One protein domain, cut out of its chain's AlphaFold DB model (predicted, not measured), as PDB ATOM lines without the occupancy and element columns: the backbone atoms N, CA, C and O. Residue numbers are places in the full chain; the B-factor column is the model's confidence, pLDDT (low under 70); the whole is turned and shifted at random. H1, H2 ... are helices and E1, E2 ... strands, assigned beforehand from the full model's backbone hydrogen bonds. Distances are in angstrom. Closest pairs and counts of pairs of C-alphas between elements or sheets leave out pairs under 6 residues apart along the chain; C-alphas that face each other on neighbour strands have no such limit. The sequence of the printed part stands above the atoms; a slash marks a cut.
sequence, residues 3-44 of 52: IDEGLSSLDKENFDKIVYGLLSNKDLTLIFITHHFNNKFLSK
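What this domain is: This is residues 3 to 44 of the 52 residues of the protein "ABC transporter ATP binding protein" of Mycoplasma hyorhinis SK76 (UniProt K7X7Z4). The model is a short chain wound into an open trough: the long helix H1 is in one wall, the short helix H2 is in the other, and the small strand E1 lies along the floor. The chain runs through H1, folds back through E1 and turns once more into H2, while residues 3 to 4 at the beginning of the printed part lie beside E1. The printed part has 42 residues, with two named helices and one named strand in the order H1, E1, H2. Its class is mostly helix, though under half of the residues, 19 of 42, are in named elements. The whole is compact, with a radius of gyration of the C-alphas of 9.9 A, and the C-alphas span 27 by 18 by 16 A.

How they stand to each other: Begin at Ile 3 and Asp 4, which make a short parallel pairing with residues 32 to 33 of E1, the strand of residues 31 to 33. E1 pairs with no named strand. Go on to H1, residues 12 to 23, in which every O i to N i+4 pair is within hydrogen-bond range. H1 and E1 are apart, joined by a short link of 7 residues. After E1 a tight link of 5 residues takes you to H2, residues 39 to 42, and E1 and H2 are apart too. H2 is too short for any O i to N i+4 pair, but its one O i to N i+3 pair is within range. Now compare the two helices: H1 and H2 are close but not clearly touching, with 2 pairs of C-alphas within 8 A, and their closest C-alphas are those of Tyr 20 and Phe 41, 7.6 A apart. Their centres are 11.3 A apart.

Where its parts are: Find C-alpha 12, of Lys 12, at (79.021, -44.405, 60.392); from there H1 runs 16.1 A to C-alpha 23, of Leu 23, at (92.209, -47.851, 51.745). Then look for E1, from Ile 31 to Ile 33, 6.7 A from first to last C-alpha. H2 begins at Asn 39 and ends 5.3 A away at C-alpha 42, of Leu 42, at (85.167, -55.331, 51.280).

The domain as a whole: The two C-alphas farthest apart are those of Asp 11, just before H1, and Asp 27, in the link after it, at 26.6 A. The C-alphas of Ile 3 and Lys 44, the first and last printed residues, are 16.1 A apart. The printed part has no cut, and neither link between named elements is long. Read the B-factor column for the model's confidence: the mean pLDDT of the printed part is 82.3, and residues 6 to 8 are under 70.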
ATOM      1  N   ILE A   3      94.896 -51.488  62.927       83.94
ATOM      2  CA  ILE A   3      93.746 -50.928  63.633       83.94
ATOM      3  C   ILE A   3      92.919 -52.102  64.134       83.94
ATOM      4  O   ILE A   3      92.450 -52.910  63.332       83.94
ATOM      5  N   ASP A   4      92.757 -52.170  65.450       79.88
ATOM      6  CA  ASP A   4      91.968 -53.187  66.135       79.88
ATOM      7  C   ASP A   4      90.797 -52.512  66.840       79.88
ATOM      8  O   ASP A   4      91.015 -51.671  67.713       79.88
ATOM      9  N   GLU A   5      89.582 -52.760  66.349       71.19
ATOM     10  CA  GLU A   5      88.308 -52.186  66.816       71.19
ATOM     11  C   GLU A   5      88.247 -50.651  66.977       71.19
ATOM     12  O   GLU A   5      87.225 -50.107  67.394       71.19
ATOM     13  N   GLY A   6      89.297 -49.916  66.604       61.88
ATOM     14  CA  GLY A   6      89.482 -48.501  66.938       61.88
ATOM     15  C   GLY A   6      88.492 -47.545  66.274       61.88
ATOM     16  O   GLY A   6      88.502 -46.355  66.571       61.88
ATOM     17  N   LEU A   7      87.637 -48.054  65.385       65.81
ATOM     18  CA  LEU A   7      86.589 -47.289  64.714       65.81
ATOM     19  C   LEU A   7      85.170 -47.708  65.148       65.81
ATOM     20  O   LEU A   7      84.201 -47.180  64.614       65.81
ATOM     21  N   SER A   8      85.033 -48.627  66.111       67.44
ATOM     22  CA  SER A   8      83.738 -49.098  66.635       67.44
ATOM     23  C   SER A   8      82.947 -48.014  67.380       67.44
ATOM     24  O   SER A   8      81.720 -48.052  67.411       67.44
ATOM     25  N   SER A   9      83.641 -47.023  67.948       72.75
ATOM     26  CA  SER A   9      83.052 -45.878  68.653       72.75
ATOM     27  C   SER A   9      82.734 -44.685  67.747       72.75
ATOM     28  O   SER A   9      82.183 -43.688  68.219       72.75
ATOM     29  N   LEU A  10      83.086 -44.759  66.459       74.50
ATOM     30  CA  LEU A  10      82.806 -43.698  65.500       74.50
ATOM     31  C   LEU A  10      81.405 -43.851  64.916       74.50
ATOM     32  O   LEU A  10      80.916 -44.956  64.681       74.50
ATOM     33  N   ASP A  11      80.777 -42.715  64.623       79.69
ATOM     34  CA  ASP A  11      79.591 -42.722  63.781       79.69
ATOM     35  C   ASP A  11      79.923 -43.263  62.378       79.69
ATOM     36  O   ASP A  11      81.062 -43.251  61.898       79.69
ATOM     37  N   LYS A  12      78.889 -43.767  61.705       77.00
ATOM     38  CA  LYS A  12      79.021 -44.405  60.392       77.00
ATOM     39  C   LYS A  12      79.650 -43.480  59.345       77.00
ATOM     40  O   LYS A  12      80.366 -43.946  58.467       77.00
ATOM     41  N   GLU A  13      79.387 -42.176  59.426       83.50
ATOM     42  CA  GLU A  13      79.896 -41.207  58.456       83.50
ATOM     43  C   GLU A  13      81.409 -40.989  58.606       83.50
ATOM     44  O   GLU A  13      82.140 -40.992  57.610       83.50
ATOM     45  N   ASN A  14      81.896 -40.833  59.837       83.06
ATOM     46  CA  ASN A  14      83.319 -40.662  60.106       83.06
ATOM     47  C   ASN A  14      84.094 -41.959  59.876       83.06
ATOM     48  O   ASN A  14      85.193 -41.909  59.317       83.06
ATOM     49  N   PHE A  15      83.501 -43.108  60.217       83.56
ATOM     50  CA  PHE A  15      84.043 -44.421  59.870       83.56
ATOM     51  C   PHE A  15      84.300 -44.523  58.361       83.56
ATOM     52  O   PHE A  15      85.427 -44.787  57.937       83.56
ATOM     53  N   ASP A  16      83.276 -44.241  57.549       84.19
ATOM     54  CA  ASP A  16      83.349 -44.376  56.095       84.19
ATOM     55  C   ASP A  16      84.443 -43.472  55.496       84.19
ATOM     56  O   ASP A  16      85.209 -43.913  54.635       84.19
ATOM     57  N   LYS A  17      84.565 -42.223  55.975       86.31
ATOM     58  CA  LYS A  17      85.592 -41.270  55.513       86.31
ATOM     59  C   LYS A  17      87.010 -41.733  55.845       86.31
ATOM     60  O   LYS A  17      87.881 -41.698  54.973       86.31
ATOM     61  N   ILE A  18      87.245 -42.162  57.086       86.50
ATOM     62  CA  ILE A  18      88.573 -42.585  57.550       86.50
ATOM     63  C   ILE A  18      89.001 -43.861  56.827       86.50
ATOM     64  O   ILE A  18      90.091 -43.904  56.256       86.50
ATOM     65  N   VAL A  19      88.132 -44.874  56.787       84.94
ATOM     66  CA  VAL A  19      88.432 -46.154  56.131       84.94
ATOM     67  C   VAL A  19      88.663 -45.957  54.638       84.94
ATOM     68  O   VAL A  19      89.620 -46.506  54.094       84.94
ATOM     69  N   TYR A  20      87.855 -45.129  53.972       87.38
ATOM     70  CA  TYR A  20      88.076 -44.809  52.564       87.38
ATOM     71  C   TYR A  20      89.441 -44.149  52.333       87.38
ATOM     72  O   TYR A  20      90.164 -44.565  51.431       87.38
ATOM     73  N   GLY A  21      89.816 -43.158  53.149       88.38
ATOM     74  CA  GLY A  21      91.110 -42.481  53.037       88.38
ATOM     75  C   GLY A  21      92.296 -43.427  53.236       88.38
ATOM     76  O   GLY A  21      93.254 -43.377  52.465       88.38
ATOM     77  N   LEU A  22      92.205 -44.326  54.220       89.12
ATOM     78  CA  LEU A  22      93.236 -45.329  54.489       89.12
ATOM     79  C   LEU A  22      93.358 -46.346  53.345       89.12
ATOM     80  O   LEU A  22      94.465 -46.600  52.882       89.12
ATOM     81  N   LEU A  23      92.235 -46.879  52.848       88.12
ATOM     82  CA  LEU A  23      92.209 -47.851  51.745       88.12
ATOM     83  C   LEU A  23      92.587 -47.244  50.388       88.12
ATOM     84  O   LEU A  23      92.963 -47.959  49.464       88.12
ATOM     85  N   SER A  24      92.466 -45.927  50.232       88.94
ATOM     86  CA  SER A  24      92.892 -45.229  49.018       88.94
ATOM     87  C   SER A  24      94.408 -45.033  48.930       88.94
ATOM     88  O   SER A  24      94.901 -44.709  47.847       88.94
ATOM     89  N   ASN A  25      95.151 -45.226  50.022       89.56
ATOM     90  CA  ASN A  25      96.601 -45.074  50.031       89.56
ATOM     91  C   ASN A  25      97.304 -46.396  49.687       89.56
ATOM     92  O   ASN A  25      97.431 -47.277  50.531       89.56
ATOM     93  N   LYS A  26      97.807 -46.511  48.452       85.38
ATOM     94  CA  LYS A  26      98.474 -47.728  47.954       85.38
ATOM     95  C   LYS A  26      99.849 -48.002  48.569       85.38
ATOM     96  O   LYS A  26     100.310 -49.136  48.501       85.38
ATOM     97  N   ASP A  27     100.481 -47.001  49.177       92.06
ATOM     98  CA  ASP A  27     101.783 -47.160  49.839       92.06
ATOM     99  C   ASP A  27     101.633 -47.610  51.303       92.06
ATOM    100  O   ASP A  27     102.619 -47.853  52.003       92.06
ATOM    101  N   LEU A  28     100.394 -47.719  51.794       91.25
ATOM    102  CA  LEU A  28     100.082 -48.122  53.155       91.25
ATOM    103  C   LEU A  28      99.639 -49.586  53.201       91.25
ATOM    104  O   LEU A  28      98.581 -49.947  52.699       91.25
ATOM    105  N   THR A  29     100.375 -50.421  53.936       92.19
ATOM    106  CA  THR A  29      99.842 -51.716  54.377       92.19
ATOM    107  C   THR A  29      98.921 -51.508  55.578       92.19
ATOM    108  O   THR A  29      99.370 -51.072  56.649       92.19
ATOM    109  N   LEU A  30      97.636 -51.824  55.413       90.50
ATOM    110  CA  LEU A  30      96.614 -51.741  56.454       90.50
ATOM    111  C   LEU A  30      96.153 -53.146  56.856       90.50
ATOM    112  O   LEU A  30      95.690 -53.909  56.015       90.50
ATOM    113  N   ILE A  31      96.230 -53.455  58.150       91.19
ATOM    114  CA  ILE A  31      95.556 -54.613  58.746       91.19
ATOM    115  C   ILE A  31      94.412 -54.065  59.592       91.19
ATOM    116  O   ILE A  31      94.642 -53.263  60.501       91.19
ATOM    117  N   PHE A  32      93.190 -54.464  59.252       88.88
ATOM    118  CA  PHE A  32      91.969 -53.958  59.862       88.88
ATOM    119  C   PHE A  32      91.198 -55.103  60.510       88.88
ATOM    120  O   PHE A  32      90.784 -56.032  59.816       88.88
ATOM    121  N   ILE A  33      91.020 -55.036  61.828       88.44
ATOM    122  CA  ILE A  33      90.286 -56.033  62.609       88.44
ATOM    123  C   ILE A  33      88.990 -55.376  63.082       88.44
ATOM    124  O   ILE A  33      89.010 -54.338  63.748       88.44
ATOM    125  N   THR A  34      87.855 -55.940  62.675       82.00
ATOM    126  CA  THR A  34      86.535 -55.396  63.001       82.00
ATOM    127  C   THR A  34      85.477 -56.492  63.053       82.00
ATOM    128  O   THR A  34      85.483 -57.405  62.228       82.00
ATOM    129  N   HIS A  35      84.522 -56.354  63.971       81.19
ATOM    130  CA  HIS A  35      83.280 -57.133  63.990       81.19
ATOM    131  C   HIS A  35      82.176 -56.498  63.117       81.19
ATOM    132  O   HIS A  35      81.193 -57.149  62.765       81.19
ATOM    133  N   HIS A  36      82.327 -55.223  62.743       73.94
ATOM    134  CA  HIS A  36      81.385 -54.487  61.903       73.94
ATOM    135  C   HIS A  36      82.046 -54.039  60.599       73.94
ATOM    136  O   HIS A  36      83.008 -53.268  60.596       73.94
ATOM    137  N   PHE A  37      81.500 -54.489  59.469       74.25
ATOM    138  CA  PHE A  37      81.948 -54.078  58.143       74.25
ATOM    139  C   PHE A  37      80.766 -53.742  57.232       74.25
ATOM    140  O   PHE A  37      79.664 -54.271  57.361       74.25
ATOM    141  N   ASN A  38      81.010 -52.839  56.284       74.62
ATOM    142  CA  ASN A  38      80.077 -52.515  55.213       74.62
ATOM    143  C   ASN A  38      80.575 -53.163  53.917       74.62
ATOM    144  O   ASN A  38      81.733 -52.980  53.535       74.62
ATOM    145  N   ASN A  39      79.685 -53.864  53.210       78.19
ATOM    146  CA  ASN A  39      79.982 -54.563  51.955       78.19
ATOM    147  C   ASN A  39      80.665 -53.676  50.902       78.19
ATOM    148  O   ASN A  39      81.427 -54.173  50.076       78.19
ATOM    149  N   LYS A  40      80.448 -52.354  50.945       79.50
ATOM    150  CA  LYS A  40      81.124 -51.398  50.056       79.50
ATOM    151  C   LYS A  40      82.652 -51.390  50.217       79.50
ATOM    152  O   LYS A  40      83.349 -51.224  49.218       79.50
ATOM    153  N   PHE A  41      83.179 -51.580  51.429       79.62
ATOM    154  CA  PHE A  41      84.629 -51.550  51.673       79.62
ATOM    155  C   PHE A  41      85.311 -52.881  51.414       79.62
ATOM    156  O   PHE A  41      86.478 -52.870  51.051       79.62
ATOM    157  N   LEU A  42      84.595 -54.003  51.526       83.00
ATOM    158  CA  LEU A  42      85.167 -55.331  51.280       83.00
ATOM    159  C   LEU A  42      85.846 -55.409  49.906       83.00
ATOM    160  O   LEU A  42      86.962 -55.890  49.800       83.00
ATOM    161  N   SER A  43      85.223 -54.828  48.875       85.62
ATOM    162  CA  SER A  43      85.783 -54.778  47.514       85.62
ATOM    163  C   SER A  43      87.088 -53.979  47.364       85.62
ATOM    164  O   SER A  43      87.726 -54.053  46.318       85.62
ATOM    165  N   LYS A  44      87.463 -53.182  48.371       86.25
ATOM    166  CA  LYS A  44      88.675 -52.351  48.379       86.25
ATOM    167  C   LYS A  44      89.829 -52.985  49.148       86.25
ATOM    168  O   LYS A  44      90.937 -52.471  49.054       86.25
TER     169      LYS A  44